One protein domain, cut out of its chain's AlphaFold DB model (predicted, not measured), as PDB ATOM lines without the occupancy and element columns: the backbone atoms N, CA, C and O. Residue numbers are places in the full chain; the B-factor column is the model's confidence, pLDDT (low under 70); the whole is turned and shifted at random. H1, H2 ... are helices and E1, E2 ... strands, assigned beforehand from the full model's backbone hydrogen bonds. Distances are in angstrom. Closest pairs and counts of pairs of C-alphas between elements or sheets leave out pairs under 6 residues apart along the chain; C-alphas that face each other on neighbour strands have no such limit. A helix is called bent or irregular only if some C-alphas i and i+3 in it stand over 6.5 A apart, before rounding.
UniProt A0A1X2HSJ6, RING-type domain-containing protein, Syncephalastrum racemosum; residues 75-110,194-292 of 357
ATOM      1  N   PRO A  75     -21.195   5.237   5.658       94.69
ATOM      2  CA  PRO A  75     -22.326   4.973   4.782       94.69
ATOM      3  C   PRO A  75     -23.640   5.419   5.434       94.69
ATOM      4  O   PRO A  75     -23.964   5.005   6.546       94.69
ATOM      5  N   VAL A  76     -24.434   6.199   4.705       95.56
ATOM      6  CA  VAL A  76     -25.820   6.525   5.053       95.56
ATOM      7  C   VAL A  76     -26.770   5.738   4.155       95.56
ATOM      8  O   VAL A  76     -26.501   5.534   2.974       95.56
ATOM      9  N   ASN A  77     -27.887   5.276   4.719       95.69
ATOM     10  CA  ASN A  77     -28.955   4.614   3.978       95.69
ATOM     11  C   ASN A  77     -30.107   5.599   3.779       95.69
ATOM     12  O   ASN A  77     -30.823   5.910   4.732       95.69
ATOM     13  N   LEU A  78     -30.275   6.080   2.553       96.81
ATOM     14  CA  LEU A  78     -31.349   6.980   2.161       96.81
ATOM     15  C   LEU A  78     -32.392   6.217   1.338       96.81
ATOM     16  O   LEU A  78     -32.051   5.374   0.509       96.81
ATOM     17  N   VAL A  79     -33.667   6.523   1.538       96.50
ATOM     18  CA  VAL A  79     -34.791   5.972   0.771       96.50
ATOM     19  C   VAL A  79     -35.497   7.073  -0.001       96.50
ATOM     20  O   VAL A  79     -35.594   8.208   0.470       96.50
ATOM     21  N   LEU A  80     -35.990   6.729  -1.188       96.75
ATOM     22  CA  LEU A  80     -36.805   7.627  -1.988       96.75
ATOM     23  C   LEU A  80     -38.178   7.783  -1.328       96.75
ATOM     24  O   LEU A  80     -38.929   6.823  -1.149       96.75
ATOM     25  N   MET A  81     -38.496   9.015  -0.968       94.62
ATOM     26  CA  MET A  81     -39.759   9.442  -0.394       94.62
ATOM     27  C   MET A  81     -40.657   9.990  -1.491       94.62
ATOM     28  O   MET A  81     -40.190  10.677  -2.398       94.62
ATOM     29  N   HIS A  82     -41.955   9.742  -1.363       91.62
ATOM     30  CA  HIS A  82     -43.002  10.357  -2.160       91.62
ATOM     31  C   HIS A  82     -43.965  11.105  -1.246       91.62
ATOM     32  O   HIS A  82     -44.432  10.588  -0.226       91.62
ATOM     33  N   ARG A  83     -44.260  12.345  -1.626       90.44
ATOM     34  CA  ARG A  83     -45.273  13.178  -0.997       90.44
ATOM     35  C   ARG A  83     -46.222  13.700  -2.074       90.44
ATOM     36  O   ARG A  83     -45.805  14.557  -2.857       90.44
ATOM     37  N   PRO A  84     -47.487  13.253  -2.073       87.12
ATOM     38  CA  PRO A  84     -48.493  13.779  -2.976       87.12
ATOM     39  C   PRO A  84     -48.680  15.289  -2.816       87.12
ATOM     40  O   PRO A  84     -48.535  15.834  -1.710       87.12
ATOM     41  N   ALA A  85     -49.036  15.965  -3.904       83.38
ATOM     42  CA  ALA A  85     -49.391  17.376  -3.864       83.38
ATOM     43  C   ALA A  85     -50.484  17.651  -2.812       83.38
ATOM     44  O   ALA A  85     -51.451  16.911  -2.675       83.38
ATOM     45  N   GLY A  86     -50.304  18.698  -2.000       80.56
ATOM     46  CA  GLY A  86     -51.254  19.045  -0.931       80.56
ATOM     47  C   GLY A  86     -51.239  18.137   0.304       80.56
ATOM     48  O   GLY A  86     -51.808  18.509   1.329       80.56
ATOM     49  N   SER A  87     -50.555  16.991   0.265       85.12
ATOM     50  CA  SER A  87     -50.467  16.087   1.413       85.12
ATOM     51  C   SER A  87     -49.576  16.660   2.520       85.12
ATOM     52  O   SER A  87     -48.554  17.305   2.262       85.12
ATOM     53  N   MET A  88     -49.931  16.379   3.775       85.88
ATOM     54  CA  MET A  88     -49.078  16.602   4.954       85.88
ATOM     55  C   MET A  88     -48.225  15.377   5.307       85.88
ATOM     56  O   MET A  88     -47.470  15.409   6.277       85.88
ATOM     57  N   PHE A  89     -48.335  14.307   4.524       89.06
ATOM     58  CA  PHE A  89     -47.640  13.050   4.751       89.06
ATOM     59  C   PHE A  89     -46.752  12.711   3.567       89.06
ATOM     60  O   PHE A  89     -47.170  12.811   2.411       89.06
ATOM     61  N   ALA A  90     -45.540  12.281   3.889       90.38
ATOM     62  CA  ALA A  90     -44.575  11.740   2.958       90.38
ATOM     63  C   ALA A  90     -44.191  10.340   3.422       90.38
ATOM     64  O   ALA A  90     -43.986  10.124   4.615       90.38
ATOM     65  N   MET A  91     -44.110   9.400   2.489       91.69
ATOM     66  CA  MET A  91     -43.811   8.002   2.788       91.69
ATOM     67  C   MET A  91     -42.787   7.464   1.793       91.69
ATOM     68  O   MET A  91     -42.728   7.961   0.668       91.69
ATOM     69  N   PRO A  92     -42.005   6.438   2.157       93.56
ATOM     70  CA  PRO A  92     -41.130   5.774   1.202       93.56
ATOM     71  C   PRO A  92     -41.934   5.225   0.021       93.56
ATOM     72  O   PRO A  92     -43.018   4.667   0.217       93.56
ATOM     73  N   THR A  93     -41.405   5.331  -1.197       91.06
ATOM     74  CA  THR A  93     -42.059   4.795  -2.407       91.06
ATOM     75  C   THR A  93     -42.316   3.289  -2.296       91.06
ATOM     76  O   THR A  93     -43.353   2.789  -2.736       91.06
ATOM     77  N   THR A  94     -41.429   2.578  -1.599       87.12
ATOM     78  CA  THR A  94     -41.537   1.144  -1.289       87.12
ATOM     79  C   THR A  94     -42.726   0.787  -0.407       87.12
ATOM     80  O   THR A  94     -43.219  -0.340  -0.482       87.12
ATOM     81  N   ALA A  95     -43.225   1.721   0.409       81.94
ATOM     82  CA  ALA A  95     -44.351   1.457   1.293       81.94
ATOM     83  C   ALA A  95     -45.630   1.151   0.498       81.94
ATOM     84  O   ALA A  95     -46.514   0.484   1.031       81.94
ATOM     85  N   LYS A  96     -45.751   1.645  -0.754       68.31
ATOM     86  CA  LYS A  96     -46.964   1.565  -1.603       68.31
ATOM     87  C   LYS A  96     -48.256   1.937  -0.847       68.31
ATOM     88  O   LYS A  96     -49.348   1.517  -1.213       68.31
ATOM     89  N   ALA A  97     -48.110   2.692   0.243       59.28
ATOM     90  CA  ALA A  97     -49.082   2.789   1.328       59.28
ATOM     91  C   ALA A  97     -49.876   4.094   1.316       59.28
ATOM     92  O   ALA A  97     -50.813   4.227   2.097       59.28
ATOM     93  N   LEU A  98     -49.491   5.060   0.480       58.91
ATOM     94  CA  LEU A  98     -50.249   6.288   0.296       58.91
ATOM     95  C   LEU A  98     -51.297   6.051  -0.796       58.91
ATOM     96  O   LEU A  98     -50.943   6.058  -1.974       58.91
ATOM     97  N   PRO A  99     -52.580   5.829  -0.455       54.81
ATOM     98  CA  PRO A  99     -53.627   6.004  -1.442       54.81
ATOM     99  C   PRO A  99     -53.586   7.462  -1.911       54.81
ATOM    100  O   PRO A  99     -53.544   8.382  -1.095       54.81
ATOM    101  N   GLN A 100     -53.626   7.666  -3.227       54.50
ATOM    102  CA  GLN A 100     -53.716   8.973  -3.900       54.50
ATOM    103  C   GLN A 100     -55.062   9.683  -3.643       54.50
ATOM    104  O   GLN A 100     -55.531  10.460  -4.464       54.50
ATOM    105  N   GLN A 101     -55.727   9.382  -2.526       55.22
ATOM    106  CA  GLN A 101     -56.987   9.999  -2.156       55.22
ATOM    107  C   GLN A 101     -56.737  11.219  -1.279       55.22
ATOM    108  O   GLN A 101     -56.044  11.152  -0.259       55.22
ATOM    109  N   ASP A 102     -57.358  12.323  -1.675       58.50
ATOM    110  CA  ASP A 102     -57.345  13.572  -0.933       58.50
ATOM    111  C   ASP A 102     -57.737  13.355   0.534       58.50
ATOM    112  O   ASP A 102     -58.787  12.792   0.853       58.50
ATOM    113  N   GLY A 103     -56.897  13.840   1.449       67.56
ATOM    114  CA  GLY A 103     -57.181  13.810   2.884       67.56
ATOM    115  C   GLY A 103     -56.917  12.473   3.585       67.56
ATOM    116  O   GLY A 103     -57.404  12.281   4.700       67.56
ATOM    117  N   PHE A 104     -56.143  11.563   2.984       79.44
ATOM    118  CA  PHE A 104     -55.661  10.369   3.679       79.44
ATOM    119  C   PHE A 104     -54.816  10.731   4.914       79.44
ATOM    120  O   PHE A 104     -53.869  11.514   4.828       79.44
ATOM    121  N   ILE A 105     -55.143  10.130   6.061       87.00
ATOM    122  CA  ILE A 105     -54.347  10.206   7.291       87.00
ATOM    123  C   ILE A 105     -53.828   8.793   7.590       87.00
ATOM    124  O   ILE A 105     -54.653   7.886   7.737       87.00
ATOM    125  N   PRO A 106     -52.501   8.586   7.702       89.75
ATOM    126  CA  PRO A 106     -51.929   7.301   8.075       89.75
ATOM    127  C   PRO A 106     -52.496   6.788   9.395       89.75
ATOM    128  O   PRO A 106     -52.842   7.562  10.290       89.75
ATOM    129  N   THR A 107     -52.555   5.469   9.520       90.56
ATOM    130  CA  THR A 107     -52.910   4.779  10.763       90.56
ATOM    131  C   THR A 107     -51.696   4.045  11.328       90.56
ATOM    132  O   THR A 107     -50.709   3.855  10.619       90.56
ATOM    133  N   ASP A 108     -51.790   3.531  12.552       89.81
ATOM    134  CA  ASP A 108     -50.807   2.597  13.129       89.81
ATOM    135  C   ASP A 108     -50.561   1.348  12.269       89.81
ATOM    136  O   ASP A 108     -49.503   0.729  12.353       89.81
ATOM    137  N   ARG A 109     -51.523   0.990  11.412       90.00
ATOM    138  CA  ARG A 109     -51.446  -0.156  10.495       90.00
ATOM    139  C   ARG A 109     -50.882   0.205   9.125       90.00
ATOM    140  O   ARG A 109     -50.634  -0.683   8.314       90.00
ATOM    141  N   THR A 110     -50.709   1.494   8.837       89.75
ATOM    142  CA  THR A 110     -50.141   1.951   7.570       89.75
ATOM    143  C   THR A 110     -48.644   1.613   7.553       89.75
ATOM    144  O   THR A 110     -47.921   2.027   8.464       89.75
ATOM    145  N   VAL A 194     -47.633  19.597  -8.161       78.94
ATOM    146  CA  VAL A 194     -46.791  18.476  -8.574       78.94
ATOM    147  C   VAL A 194     -46.445  17.643  -7.345       78.94
ATOM    148  O   VAL A 194     -46.165  18.200  -6.278       78.94
ATOM    149  N   ASP A 195     -46.462  16.323  -7.500       87.50
ATOM    150  CA  ASP A 195     -45.962  15.393  -6.494       87.50
ATOM    151  C   ASP A 195     -44.476  15.631  -6.216       87.50
ATOM    152  O   ASP A 195     -43.693  15.981  -7.102       87.50
ATOM    153  N   TYR A 196     -44.076  15.423  -4.967       91.00
ATOM    154  CA  TYR A 196     -42.703  15.624  -4.534       91.00
ATOM    155  C   TYR A 196     -42.001  14.293  -4.303       91.00
ATOM    156  O   TYR A 196     -42.530  13.408  -3.630       91.00
ATOM    157  N   TYR A 197     -40.766  14.210  -4.791       93.62
ATOM    158  CA  TYR A 197     -39.872  13.074  -4.614       93.62
ATOM    159  C   TYR A 197     -38.523  13.569  -4.102       93.62
ATOM    160  O   TYR A 197     -37.979  14.544  -4.620       93.62
ATOM    161  N   TYR A 198     -38.006  12.933  -3.059       95.56
ATOM    162  CA  TYR A 198     -36.750  13.323  -2.415       95.56
ATOM    163  C   TYR A 198     -36.195  12.163  -1.594       95.56
ATOM    164  O   TYR A 198     -36.915  11.222  -1.290       95.56
ATOM    165  N   PHE A 199     -34.928  12.224  -1.199       97.38
ATOM    166  CA  PHE A 199     -34.317  11.189  -0.365       97.38
ATOM    167  C   PHE A 199     -34.297  11.598   1.108       97.38
ATOM    168  O   PHE A 199     -33.914  12.725   1.420       97.38
ATOM    169  N   GLN A 200     -34.667  10.673   1.995       96.12
ATOM    170  CA  GLN A 200     -34.577  10.811   3.455       96.12
ATOM    171  C   GLN A 200     -33.883   9.583   4.063       96.12
ATOM    172  O   GLN A 200     -33.960   8.497   3.493       96.12
ATOM    173  N   ALA A 201     -33.228   9.722   5.217       95.94
ATOM    174  CA  ALA A 201     -32.691   8.587   5.967       95.94
ATOM    175  C   ALA A 201     -33.739   7.498   6.251       95.94
ATOM    176  O   ALA A 201     -34.874   7.768   6.650       95.94
ATOM    177  N   ALA A 202     -33.324   6.244   6.061       94.38
ATOM    178  CA  ALA A 202     -34.179   5.060   6.111       94.38
ATOM    179  C   ALA A 202     -34.784   4.765   7.497       94.38
ATOM    180  O   ALA A 202     -35.726   3.976   7.606       94.38
ATOM    181  N   ASP A 203     -34.237   5.362   8.551       92.25
ATOM    182  CA  ASP A 203     -34.688   5.231   9.934       92.25
ATOM    183  C   ASP A 203     -35.591   6.391  10.390       92.25
ATOM    184  O   ASP A 203     -35.938   6.475  11.568       92.25
ATOM    185  N   GLY A 204     -35.989   7.276   9.469       91.62
ATOM    186  CA  GLY A 204     -36.917   8.375   9.731       91.62
ATOM    187  C   GLY A 204     -36.271   9.648  10.278       91.62
ATOM    188  O   GLY A 204     -36.986  10.627  10.493       91.62
ATOM    189  N   GLN A 205     -34.946   9.686  10.470       93.44
ATOM    190  CA  GLN A 205     -34.265  10.936  10.823       93.44
ATOM    191  C   GLN A 205     -34.519  12.017   9.763       93.44
ATOM    192  O   GLN A 205     -34.708  11.725   8.579       93.44
ATOM    193  N   LEU A 206     -34.504  13.288  10.175       94.38
ATOM    194  CA  LEU A 206     -34.658  14.442   9.278       94.38
ATOM    195  C   LEU A 206     -33.352  14.756   8.528       94.38
ATOM    196  O   LEU A 206     -32.889  15.895   8.493       94.38
ATOM    197  N   VAL A 207     -32.757  13.714   7.951       96.00
ATOM    198  CA  VAL A 207     -31.543  13.762   7.142       96.00
ATOM    199  C   VAL A 207     -31.949  13.553   5.688       96.00
ATOM    200  O   VAL A 207     -32.560  12.534   5.366       96.00
ATOM    201  N   PHE A 208     -31.621  14.505   4.817       96.81
ATOM    202  CA  PHE A 208     -32.068  14.544   3.425       96.81
ATOM    203  C   PHE A 208     -30.891  14.641   2.459       96.81
ATOM    204  O   PHE A 208     -29.881  15.268   2.769       96.81
ATOM    205  N   LEU A 209     -31.023  14.070   1.261       96.69
ATOM    206  CA  LEU A 209     -30.027  14.287   0.208       96.69
ATOM    207  C   LEU A 209     -30.025  15.759  -0.225       96.69
ATOM    208  O   LEU A 209     -31.084  16.369  -0.392       96.69
ATOM    209  N   HIS A 210     -28.836  16.312  -0.430       94.31
ATOM    210  CA  HIS A 210     -28.651  17.704  -0.812       94.31
ATOM    211  C   HIS A 210     -29.295  18.020  -2.188       94.31
ATOM    212  O   HIS A 210     -29.100  17.248  -3.136       94.31
ATOM    213  N   PRO A 211     -29.994  19.165  -2.360       89.44
ATOM    214  CA  PRO A 211     -30.682  19.528  -3.608       89.44
ATOM    215  C   PRO A 211     -29.801  19.517  -4.868       89.44
ATOM    216  O   PRO A 211     -30.241  19.088  -5.933       89.44
ATOM    217  N   GLN A 212     -28.529  19.911  -4.758       89.00
ATOM    218  CA  GLN A 212     -27.579  19.831  -5.882       89.00
ATOM    219  C   GLN A 212     -27.435  18.403  -6.435       89.00
ATOM    220  O   GLN A 212     -27.411  18.211  -7.647       89.00
ATOM    221  N   GLN A 213     -27.408  17.383  -5.573       91.62
ATOM    222  CA  GLN A 213     -27.281  15.989  -6.009       91.62
ATOM    223  C   GLN A 213     -28.582  15.431  -6.588       91.62
ATOM    224  O   GLN A 213     -28.549  14.554  -7.448       91.62
ATOM    225  N   ILE A 214     -29.727  16.000  -6.207       91.38
ATOM    226  CA  ILE A 214     -31.010  15.717  -6.860       91.38
ATOM    227  C   ILE A 214     -30.979  16.144  -8.340       91.38
ATOM    228  O   ILE A 214     -31.557  15.449  -9.173       91.38
ATOM    229  N   ARG A 215     -30.269  17.230  -8.702       88.56
ATOM    230  CA  ARG A 215     -30.084  17.642 -10.112       88.56
ATOM    231  C   ARG A 215     -29.270  16.615 -10.901       88.56
ATOM    232  O   ARG A 215     -29.662  16.271 -12.012       88.56
ATOM    233  N   ILE A 216     -28.193  16.094 -10.307       91.50
ATOM    234  CA  ILE A 216     -27.351  15.050 -10.917       91.50
ATOM    235  C   ILE A 216     -28.190  13.795 -11.188       91.50
ATOM    236  O   ILE A 216     -28.212  13.289 -12.307       91.50
ATOM    237  N   LEU A 217     -28.945  13.336 -10.184       93.31
ATOM    238  CA  LEU A 217     -29.837  12.184 -10.333       93.31
ATOM    239  C   LEU A 217     -30.915  12.438 -11.394       93.31
ATOM    240  O   LEU A 217     -31.211  11.557 -12.192       93.31
ATOM    241  N   ARG A 218     -31.469  13.650 -11.469       92.19
ATOM    242  CA  ARG A 218     -32.432  14.006 -12.518       92.19
ATOM    243  C   ARG A 218     -31.825  13.936 -13.915       92.19
ATOM    244  O   ARG A 218     -32.516  13.521 -14.836       92.19
ATOM    245  N   HIS A 219     -30.565  14.323 -14.080       91.75
ATOM    246  CA  HIS A 219     -29.897  14.233 -15.374       91.75
ATOM    247  C   HIS A 219     -29.676  12.774 -15.812       91.75
ATOM    248  O   HIS A 219     -29.855  12.460 -16.984       91.75
ATOM    249  N   GLU A 220     -29.338  11.880 -14.879       93.50
ATOM    250  CA  GLU A 220     -29.147  10.446 -15.154       93.50
ATOM    251  C   GLU A 220     -30.480   9.708 -15.392       93.50
ATOM    252  O   GLU A 220     -30.620   8.963 -16.357       93.50
ATOM    253  N   PHE A 221     -31.477   9.921 -14.526       93.44
ATOM    254  CA  PHE A 221     -32.727   9.144 -14.505       93.44
ATOM    255  C   PHE A 221     -33.914   9.841 -15.200       93.44
ATOM    256  O   PHE A 221     -34.984   9.251 -15.357       93.44
ATOM    257  N   GLY A 222     -33.756  11.100 -15.614       92.12
ATOM    258  CA  GLY A 222     -34.759  11.910 -16.315       92.12
ATOM    259  C   GLY A 222     -35.869  12.478 -15.419       92.12
ATOM    260  O   GLY A 222     -36.027  13.698 -15.312       92.12
ATOM    261  N   ASP A 223     -36.641  11.603 -14.771       89.69
ATOM    262  CA  ASP A 223     -37.782  11.951 -13.907       89.69
ATOM    263  C   ASP A 223     -37.543  11.466 -12.472       89.69
ATOM    264  O   ASP A 223     -36.964  10.405 -12.236       89.69
ATOM    265  N   TYR A 224     -38.024  12.235 -11.495       91.19
ATOM    266  CA  TYR A 224     -37.852  11.925 -10.079       91.19
ATOM    267  C   TYR A 224     -38.475  10.588  -9.655       91.19
ATOM    268  O   TYR A 224     -38.002   9.958  -8.711       91.19
ATOM    269  N   ARG A 225     -39.523  10.135 -10.354       90.12
ATOM    270  CA  ARG A 225     -40.176   8.835 -10.129       90.12
ATOM    271  C   ARG A 225     -39.280   7.649 -10.461       90.12
ATOM    272  O   ARG A 225     -39.508   6.562  -9.939       90.12
ATOM    273  N   PHE A 226     -38.297   7.852 -11.338       92.56
ATOM    274  CA  PHE A 226     -37.370   6.816 -11.790       92.56
ATOM    275  C   PHE A 226     -36.073   6.782 -10.987       92.56
ATOM    276  O   PHE A 226     -35.181   5.994 -11.295       92.56
ATOM    277  N   PHE A 227     -35.959   7.609  -9.945       95.12
ATOM    278  CA  PHE A 227     -34.837   7.527  -9.021       95.12
ATOM    279  C   PHE A 227     -34.799   6.153  -8.341       95.12
ATOM    280  O   PHE A 227     -35.848   5.537  -8.123       95.12
ATOM    281  N   PRO A 228     -33.605   5.665  -7.966       95.25
ATOM    282  CA  PRO A 228     -33.499   4.414  -7.235       95.25
ATOM    283  C   PRO A 228     -34.264   4.509  -5.909       95.25
ATOM    284  O   PRO A 228     -34.166   5.500  -5.190       95.25
ATOM    285  N   GLU A 229     -34.992   3.452  -5.544       94.62
ATOM    286  CA  GLU A 229     -35.780   3.420  -4.301       94.62
ATOM    287  C   GLU A 229     -34.915   3.574  -3.040       94.62
ATOM    288  O   GLU A 229     -35.400   3.985  -1.981       94.62
ATOM    289  N   ARG A 230     -33.628   3.228  -3.141       95.56
ATOM    290  CA  ARG A 230     -32.665   3.286  -2.050       95.56
ATOM    291  C   ARG A 230     -31.286   3.698  -2.558       95.56
ATOM    292  O   ARG A 230     -30.813   3.178  -3.563       95.56
ATOM    293  N   LEU A 231     -30.633   4.572  -1.801       95.56
ATOM    294  CA  LEU A 231     -29.279   5.060  -2.024       95.56
ATOM    295  C   LEU A 231     -28.454   4.795  -0.761       95.56
ATOM    296  O   LEU A 231     -28.691   5.407   0.279       95.56
ATOM    297  N   ILE A 232     -27.509   3.854  -0.839       95.69
ATOM    298  CA  ILE A 232     -26.572   3.559   0.251       95.69
ATOM    299  C   ILE A 232     -25.189   3.989  -0.201       95.69
ATOM    300  O   ILE A 232     -24.606   3.348  -1.074       95.69
ATOM    301  N   SER A 233     -24.663   5.056   0.389       94.88
ATOM    302  CA  SER A 233     -23.333   5.544   0.035       94.88
ATOM    303  C   SER A 233     -22.690   6.348   1.160       94.88
ATOM    304  O   SER A 233     -23.350   6.723   2.128       94.88
ATOM    305  N   LYS A 234     -21.380   6.576   1.052       95.44
ATOM    306  CA  LYS A 234     -20.593   7.335   2.024       95.44
ATOM    307  C   LYS A 234     -20.964   8.807   1.982       95.44
ATOM    308  O   LYS A 234     -21.020   9.400   0.908       95.44
ATOM    309  N   VAL A 235     -21.156   9.400   3.154       95.75
ATOM    310  CA  VAL A 235     -21.405  10.836   3.290       95.75
ATOM    311  C   VAL A 235     -20.117  11.610   3.022       95.75
ATOM    312  O   VAL A 235     -19.109  11.400   3.693       95.75
ATOM    313  N   THR A 236     -20.144  12.526   2.061       94.44
ATOM    314  CA  THR A 236     -19.006  13.390   1.718       94.44
ATOM    315  C   THR A 236     -19.099  14.753   2.395       94.44
ATOM    316  O   THR A 236     -18.076  15.297   2.798       94.44
ATOM    317  N   TYR A 237     -20.315  15.269   2.582       94.12
ATOM    318  CA  TYR A 237     -20.580  16.573   3.184       94.12
ATOM    319  C   TYR A 237     -21.890  16.554   3.978       94.12
ATOM    320  O   TYR A 237     -22.810  15.807   3.640       94.12
ATOM    321  N   MET A 238     -21.967  17.379   5.021       94.62
ATOM    322  CA  MET A 238     -23.142  17.544   5.877       94.62
ATOM    323  C   MET A 238     -23.369  19.027   6.163       94.62
ATOM    324  O   MET A 238     -22.416  19.762   6.415       94.62
ATOM    325  N   GLU A 239     -24.631  19.437   6.164       93.88
ATOM    326  CA  GLU A 239     -25.067  20.800   6.438       93.88
ATOM    327  C   GLU A 239     -26.314  20.778   7.318       93.88
ATOM    328  O   GLU A 239     -27.373  20.302   6.905       93.88
ATOM    329  N   ASP A 240     -26.201  21.324   8.523       93.50
ATOM    330  CA  ASP A 240     -27.331  21.449   9.437       93.50
ATOM    331  C   ASP A 240     -28.068  22.770   9.203       93.50
ATOM    332  O   ASP A 240     -27.475  23.850   9.143       93.50
ATOM    333  N   ARG A 241     -29.395  22.697   9.092       91.25
ATOM    334  CA  ARG A 241     -30.276  23.849   8.881       91.25
ATOM    335  C   ARG A 241     -31.504  23.763   9.772       91.25
ATOM    336  O   ARG A 241     -31.996  22.689  10.094       91.25
ATOM    337  N   THR A 242     -32.047  24.920  10.140       92.75
ATOM    338  CA  THR A 242     -33.367  25.012  10.775       92.75
ATOM    339  C   THR A 242     -34.367  25.504   9.741       92.75
ATOM    340  O   THR A 242     -34.144  26.537   9.116       92.75
ATOM    341  N   LEU A 243     -35.465  24.775   9.545       89.62
ATOM    342  CA  LEU A 243     -36.502  25.163   8.589       89.62
ATOM    343  C   LEU A 243     -37.277  26.381   9.094       89.62
ATOM    344  O   LEU A 243     -38.194  26.246   9.902       89.62
ATOM    345  N   ASP A 244     -36.941  27.565   8.597       89.81
ATOM    346  CA  ASP A 244     -37.743  28.775   8.768       89.81
ATOM    347  C   ASP A 244     -38.854  28.882   7.695       89.81
ATOM    348  O   ASP A 244     -39.057  27.981   6.872       89.81
ATOM    349  N   GLU A 245     -39.620  29.976   7.694       86.06
ATOM    350  CA  GLU A 245     -40.658  30.199   6.678       86.06
ATOM    351  C   GLU A 245     -40.101  30.375   5.257       86.06
ATOM    352  O   GLU A 245     -40.806  30.076   4.290       86.06
ATOM    353  N   VAL A 246     -38.865  30.860   5.114       87.12
ATOM    354  CA  VAL A 246     -38.215  31.097   3.820       87.12
ATOM    355  C   VAL A 246     -37.792  29.761   3.218       87.12
ATOM    356  O   VAL A 246     -38.238  29.408   2.124       87.12
ATOM    357  N   TYR A 247     -37.046  28.955   3.970       83.75
ATOM    358  CA  TYR A 247     -36.643  27.609   3.584       83.75
ATOM    359  C   TYR A 247     -37.838  26.684   3.388       83.75
ATOM    360  O   TYR A 247     -37.820  25.864   2.477       83.75
ATOM    361  N   ARG A 248     -38.922  26.824   4.161       82.75
ATOM    362  CA  ARG A 248     -40.141  26.028   3.940       82.75
ATOM    363  C   ARG A 248     -40.865  26.399   2.640       82.75
ATOM    364  O   ARG A 248     -41.478  25.531   2.016       82.75
ATOM    365  N   LYS A 249     -40.804  27.668   2.218       82.81
ATOM    366  CA  LYS A 249     -41.320  28.116   0.910       82.81
ATOM    367  C   LYS A 249     -40.426  27.662  -0.245       82.81
ATOM    368  O   LYS A 249     -40.966  27.328  -1.300       82.81
ATOM    369  N   ARG A 250     -39.105  27.630  -0.034       82.81
ATOM    370  CA  ARG A 250     -38.091  27.160  -0.993       82.81
ATOM    371  C   ARG A 250     -38.156  25.637  -1.168       82.81
ATOM    372  O   ARG A 250     -38.514  25.135  -2.231       82.81
ATOM    373  N   TYR A 251     -37.979  24.887  -0.085       87.12
ATOM    374  CA  TYR A 251     -38.086  23.428  -0.034       87.12
ATOM    375  C   TYR A 251     -39.533  22.974   0.145       87.12
ATOM    376  O   TYR A 251     -39.912  22.373   1.155       87.12
ATOM    377  N   LYS A 252     -40.365  23.223  -0.873       87.06
ATOM    378  CA  LYS A 252     -41.797  22.877  -0.841       87.06
ATOM    379  C   LYS A 252     -42.046  21.411  -0.520       87.06
ATOM    380  O   LYS A 252     -43.042  21.128   0.140       87.06
ATOM    381  N   TYR A 253     -41.153  20.500  -0.920       89.31
ATOM    382  CA  TYR A 253     -41.239  19.072  -0.600       89.31
ATOM    383  C   TYR A 253     -41.161  18.802   0.912       89.31
ATOM    384  O   TYR A 253     -41.942  17.997   1.420       89.31
ATOM    385  N   LEU A 254     -40.360  19.579   1.649       91.44
ATOM    386  CA  LEU A 254     -40.287  19.592   3.117       91.44
ATOM    387  C   LEU A 254     -41.388  20.433   3.771       91.44
ATOM    388  O   LEU A 254     -41.456  20.523   4.993       91.44
ATOM    389  N   GLY A 255     -42.305  21.005   2.989       88.50
ATOM    390  CA  GLY A 255     -43.400  21.843   3.477       88.50
ATOM    391  C   GLY A 255     -44.362  21.151   4.448       88.50
ATOM    392  O   GLY A 255     -45.166  21.831   5.080       88.50
ATOM    393  N   HIS A 256     -44.284  19.828   4.589       87.06
ATOM    394  CA  HIS A 256     -45.017  19.057   5.588       87.06
ATOM    395  C   HIS A 256     -44.380  19.105   6.992       87.06
ATOM    396  O   HIS A 256     -45.045  18.794   7.980       87.06
ATOM    397  N   LEU A 257     -43.114  19.515   7.104       90.75
ATOM    398  CA  LEU A 257     -42.413  19.654   8.376       90.75
ATOM    399  C   LEU A 257     -42.785  20.980   9.067       90.75
ATOM    400  O   LEU A 257     -42.934  22.003   8.393       90.75
ATOM    401  N   PRO A 258     -42.940  21.000  10.404       87.56
ATOM    402  CA  PRO A 258     -43.135  22.237  11.156       87.56
ATOM    403  C   PRO A 258     -41.963  23.211  10.999       87.56
ATOM    404  O   PRO A 258     -40.810  22.790  10.888       87.56
ATOM    405  N   VAL A 259     -42.262  24.513  11.061       87.81
ATOM    406  CA  VAL A 259     -41.233  25.561  11.170       87.81
ATOM    407  C   VAL A 259     -40.436  25.343  12.461       87.81
ATOM    408  O   VAL A 259     -40.997  24.908  13.465       87.81
ATOM    409  N   GLY A 260     -39.132  25.602  12.423       87.81
ATOM    410  CA  GLY A 260     -38.205  25.346  13.524       87.81
ATOM    411  C   GLY A 260     -37.675  23.910  13.573       87.81
ATOM    412  O   GLY A 260     -36.874  23.593  14.446       87.81
ATOM    413  N   SER A 261     -38.087  23.028  12.652       90.31
ATOM    414  CA  SER A 261     -37.503  21.684  12.563       90.31
ATOM    415  C   SER A 261     -36.036  21.778  12.134       90.31
ATOM    416  O   SER A 261     -35.747  22.331  11.072       90.31
ATOM    417  N   GLY A 262     -35.131  21.215  12.935       92.44
ATOM    418  CA  GLY A 262     -33.744  20.981  12.532       92.44
ATOM    419  C   GLY A 262     -33.673  19.846  11.511       92.44
ATOM    420  O   GLY A 262     -34.245  18.779  11.737       92.44
ATOM    421  N   VAL A 263     -33.014  20.096  10.386       94.62
ATOM    422  CA  VAL A 263     -32.801  19.146   9.294       94.62
ATOM    423  C   VAL A 263     -31.326  19.136   8.914       94.62
ATOM    424  O   VAL A 263     -30.662  20.166   9.000       94.62
ATOM    425  N   THR A 264     -30.832  17.996   8.449       96.06
ATOM    426  CA  THR A 264     -29.456  17.865   7.956       96.06
ATOM    427  C   THR A 264     -29.494  17.511   6.478       96.06
ATOM    428  O   THR A 264     -30.071  16.493   6.096       96.06
ATOM    429  N   PHE A 265     -28.875  18.326   5.631       95.81
ATOM    430  CA  PHE A 265     -28.644  17.990   4.233       95.81
ATOM    431  C   PHE A 265     -27.299  17.289   4.093       95.81
ATOM    432  O   PHE A 265     -26.292  17.742   4.630       95.81
ATOM    433  N   VAL A 266     -27.272  16.173   3.371       96.50
ATOM    434  CA  VAL A 266     -26.055  15.390   3.149       96.50
ATOM    435  C   VAL A 266     -25.748  15.292   1.668       96.50
ATOM    436  O   VAL A 266     -26.647  15.058   0.859       96.50
ATOM    437  N   LYS A 267     -24.473  15.440   1.311       95.69
ATOM    438  CA  LYS A 267     -23.973  14.949   0.027       95.69
ATOM    439  C   LYS A 267     -23.372  13.570   0.237       95.69
ATOM    440  O   LYS A 267     -22.731  13.319   1.260       95.69
ATOM    441  N   VAL A 268     -23.580  12.682  -0.722       95.44
ATOM    442  CA  VAL A 268     -23.021  11.330  -0.706       95.44
ATOM    443  C   VAL A 268     -22.181  11.077  -1.948       95.44
ATOM    444  O   VAL A 268     -22.328  11.760  -2.958       95.44
ATOM    445  N   ASP A 269     -21.303  10.090  -1.892       93.56
ATOM    446  CA  ASP A 269     -20.580   9.635  -3.073       93.56
ATOM    447  C   ASP A 269     -21.560   8.986  -4.071       93.56
ATOM    448  O   ASP A 269     -22.178   7.962  -3.782       93.56
ATOM    449  N   LEU A 270     -21.752   9.603  -5.235       92.94
ATOM    450  CA  LEU A 270     -22.646   9.084  -6.276       92.94
ATOM    451  C   LEU A 270     -21.936   8.139  -7.255       92.94
ATOM    452  O   LEU A 270     -22.587   7.628  -8.174       92.94
ATOM    453  N   SER A 271     -20.635   7.876  -7.070       87.38
ATOM    454  CA  SER A 271     -19.918   6.897  -7.883       87.38
ATOM    455  C   SER A 271     -20.585   5.519  -7.755       87.38
ATOM    456  O   SER A 271     -20.881   5.027  -6.667       87.38
ATOM    457  N   GLY A 272     -20.936   4.926  -8.896       86.12
ATOM    458  CA  GLY A 272     -21.683   3.664  -8.959       86.12
ATOM    459  C   GLY A 272     -23.211   3.787  -8.894       86.12
ATOM    460  O   GLY A 272     -23.890   2.794  -9.139       86.12
ATOM    461  N   THR A 273     -23.764   4.974  -8.617       89.69
ATOM    462  CA  THR A 273     -25.202   5.262  -8.817       89.69
ATOM    463  C   THR A 273     -25.449   5.984 -10.140       89.69
ATOM    464  O   THR A 273     -26.463   5.746 -10.788       89.69
ATOM    465  N   VAL A 274     -24.526   6.864 -10.523       90.69
ATOM    466  CA  VAL A 274     -24.593   7.707 -11.723       90.69
ATOM    467  C   VAL A 274     -23.410   7.384 -12.640       90.69
ATOM    468  O   VAL A 274     -22.350   6.972 -12.159       90.69
ATOM    469  N   SER A 275     -23.586   7.553 -13.953       90.62
ATOM    470  CA  SER A 275     -22.530   7.330 -14.945       90.62
ATOM    471  C   SER A 275     -21.367   8.330 -14.811       90.62
ATOM    472  O   SER A 275     -21.543   9.475 -14.386       90.62
ATOM    473  N   GLU A 276     -20.151   7.918 -15.197       87.50
ATOM    474  CA  GLU A 276     -18.966   8.795 -15.148       87.50
ATOM    475  C   GLU A 276     -19.126  10.043 -16.031       87.50
ATOM    476  O   GLU A 276     -18.658  11.120 -15.668       87.50
ATOM    477  N   GLU A 277     -19.837   9.919 -17.156       86.88
ATOM    478  CA  GLU A 277     -20.139  11.031 -18.064       86.88
ATOM    479  C   GLU A 277     -20.980  12.110 -17.374       86.88
ATOM    480  O   GLU A 277     -20.672  13.300 -17.469       86.88
ATOM    481  N   VAL A 278     -22.010  11.702 -16.626       87.25
ATOM    482  CA  VAL A 278     -22.859  12.636 -15.883       87.25
ATOM    483  C   VAL A 278     -22.097  13.231 -14.702       87.25
ATOM    484  O   VAL A 278     -22.174  14.436 -14.486       87.25
ATOM    485  N   LEU A 279     -21.286  12.454 -13.979       85.94
ATOM    486  CA  LEU A 279     -20.445  13.006 -12.907       85.94
ATOM    487  C   LEU A 279     -19.459  14.064 -13.428       85.94
ATOM    488  O   LEU A 279     -19.258  15.082 -12.766       85.94
ATOM    489  N   ALA A 280     -18.893  13.861 -14.621       84.12
ATOM    490  CA  ALA A 280     -18.007  14.827 -15.267       84.12
ATOM    491  C   ALA A 280     -18.732  16.104 -15.731       84.12
ATOM    492  O   ALA A 280     -18.109  17.162 -15.803       84.12
ATOM    493  N   ALA A 281     -20.036  16.027 -16.018       83.81
ATOM    494  CA  ALA A 281     -20.859  17.186 -16.365       83.81
ATOM    495  C   ALA A 281     -21.193  18.083 -15.154       83.81
ATOM    496  O   ALA A 281     -21.558  19.242 -15.343       83.81
ATOM    497  N   PHE A 282     -21.033  17.579 -13.922       80.69
ATOM    498  CA  PHE A 282     -21.333  18.300 -12.676       80.69
ATOM    499  C   PHE A 282     -20.134  18.342 -11.701       80.69
ATOM    500  O   PHE A 282     -20.241  17.855 -10.571       80.69
ATOM    501  N   PRO A 283     -18.989  18.941 -12.086       65.50
ATOM    502  CA  PRO A 283     -17.786  18.954 -11.249       65.50
ATOM    503  C   PRO A 283     -17.985  19.745  -9.943       65.50
ATOM    504  O   PRO A 283     -17.607  19.278  -8.873       65.50
ATOM    505  N   GLU A 284     -18.680  20.885 -10.001       60.75
ATOM    506  CA  GLU A 284     -18.901  21.783  -8.853       60.75
ATOM    507  C   GLU A 284     -19.845  21.203  -7.787       60.75
ATOM    508  O   GLU A 284     -19.767  21.554  -6.612       60.75
ATOM    509  N   ALA A 285     -20.738  20.288  -8.173       57.09
ATOM    510  CA  ALA A 285     -21.676  19.655  -7.247       57.09
ATOM    511  C   ALA A 285     -21.027  18.518  -6.431       57.09
ATOM    512  O   ALA A 285     -21.514  18.198  -5.338       57.09
ATOM    513  N   ASN A 286     -19.930  17.947  -6.949       51.19
ATOM    514  CA  ASN A 286     -19.097  16.933  -6.297       51.19
ATOM    515  C   ASN A 286     -17.939  17.537  -5.488       51.19
ATOM    516  O   ASN A 286     -17.458  16.887  -4.557       51.19
ATOM    517  N   ASP A 287     -17.514  18.763  -5.804       49.56
ATOM    518  CA  ASP A 287     -16.484  19.465  -5.043       49.56
ATOM    519  C   ASP A 287     -17.007  19.971  -3.683       49.56
ATOM    520  O   ASP A 287     -18.123  20.479  -3.525       49.56
ATOM    521  N   MET A 288     -16.168  19.795  -2.660       46.06
ATOM    522  CA  MET A 288     -16.369  20.301  -1.301       46.06
ATOM    523  C   MET A 288     -16.364  21.838  -1.309       46.06
ATOM    524  O   MET A 288     -15.384  22.419  -1.782       46.06
ATOM    525  N   PRO A 289     -17.362  22.539  -0.736       48.03
ATOM    526  CA  PRO A 289     -17.230  23.973  -0.539       48.03
ATOM    527  C   PRO A 289     -16.190  24.245   0.553       48.03
ATOM    528  O   PRO A 289     -16.372  23.887   1.717       48.03
ATOM    529  N   HIS A 290     -15.097  24.904   0.166       47.12
ATOM    530  CA  HIS A 290     -14.316  25.745   1.066       47.12
ATOM    531  C   HIS A 290     -15.215  26.869   1.596       47.12
ATOM    532  O   HIS A 290     -15.754  27.606   0.778       47.12
ATOM    533  N   GLU A 291     -15.305  26.955   2.928       40.56
ATOM    534  CA  GLU A 291     -15.653  28.104   3.786       40.56
ATOM    535  C   GLU A 291     -16.839  29.002   3.378       40.56
ATOM    536  O   GLU A 291     -16.941  29.496   2.259       40.56
ATOM    537  N   GLU A 292     -17.715  29.249   4.358       45.75
ATOM    538  CA  GLU A 292     -18.857  30.174   4.342       45.75
ATOM    539  C   GLU A 292     -18.677  31.360   3.375       45.75
ATOM    540  O   GLU A 292     -17.909  32.289   3.634       45.75
TER     541      GLU A 292
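AT A GLANCE: This is residues 75 to 110 and 194 to 292 of the 357 residues of the protein "RING-type domain-containing protein" of Syncephalastrum racemosum (UniProt A0A1X2HSJ6). A single sheet of five strands curls back on itself like part of a barrel, its leaf E2 E1 facing its leaf E5 E3, with the long, sharply bent strand E4 as the hinge between them. H1 lies beside the sheet near E5 and E2, with H4 packed on H1 farther out; H3 is beside E2, with the small helix H2 just before it in the chain, and the long unnamed stretch of residues 84 to 110 runs out as far as 25 A from the mean of the C-alphas. The printed part has 135 residues with five named helices and five named strands, in the order E1 E2 E3 H1 E4 H2 H3 E5 H4 H5. The sheet runs E2 E1 E4 E5 E3 and is mixed, and the class is mixed, helices and strands. The whole is compact, with a radius of gyration of the C-alphas of 15.2 A and spans of 43 by 31 by 26 A.

IN THESE COORDINATES: The longest strand is E4, residues 230 to 242, 25.2 A from first to last C-alpha; it bends by 102 degrees at residue 233. E1, residues 75 to 83, is 25.0 A long and begins at C-alpha 75 (-22.326, 4.973, 4.782). E2 has residues 196 to 201 and is 16.1 A long, E5 has residues 262 to 268 and is 19.6 A long, and E3 has residues 207 to 209. The longest helix is H1, residues 211 to 221, 15.2 A long, beginning at C-alpha 211 (-30.682, 19.528, -3.608). H2 has residues 245 to 250, H3 residues 252 to 256, H4 residues 276 to 281, and H5 residues 283 to 286, ending at C-alpha 286 (-19.097, 16.933, -6.297). H3 is irregular, with C-alphas 253 and 256 7.3 A apart.

HOW THE PARTS SIT: The strongly twisted sheet has E2 and E3 as its edge strands. E2 and E1 are antiparallel at 151 degrees, with N 81 and O 198 2.7 A apart, within hydrogen-bond range. The pairing of E4 is staggered: residues 230 to 234 pair antiparallel with E1, with N 76 and O 233 at 2.8 A, and residues 235 to 242 antiparallel with E5, with N 239 and O 265 at 2.8 A. E5 and E3 are parallel at 40 degrees, with N 208 and O 264 at 2.8 A. The closest C-alphas of the edge strands E2 and E3 are those of Gln 200 and Phe 208, 4.5 A apart. H1 is on the sheet at a height over the sheet of 7.8 A, only just over none of the strands, with 2 of its C-alphas falling on E2. H1 and H4 touch, closest at the C-alphas of Glu 220 and Val 278, 6.7 A, at a steep tilt of 53 degrees, opposite ways. H5 is close to H1 but not clearly touching, with the C-alphas of Gln 212 and Ala 285 6.1 A apart, and it only grazes the sheet with residues 285 to 286. H3 is only just at the sheet's level, at 3.8 A; its closest C-alpha pair with E2 is Tyr 196 and Tyr 253, 5.4 A. H2 is not on the sheet, and it and H3 only just touch, with 3 pairs of C-alphas within 8 A, only at the corner by their link; their closest C-alphas are those of Arg 248 and Gly 255, 5.3 A. Every O i to N i+4 pair is within hydrogen-bond range in H1, H2 and H4; H3 has 0 of 1, with 1 of 2 O i to N i+3 pairs, and H5 is too short for an i+4 pair.

THE WHOLE: The C-alphas farthest apart are those of Arg 109 and His 290, 46.2 A. Residues 111 to 193 are not printed, and C-alphas 110 and 194 are 23.3 A apart across that cut, which lies in the link from E1 to E2. Of the links that are printed whole, none is long. Residues 91 to 92 pair antiparallel with residues 81 to 82 of E1. The mean pLDDT of the printed part is 86.1; it is under 70 at residues 96 to 103 and 283 to 292.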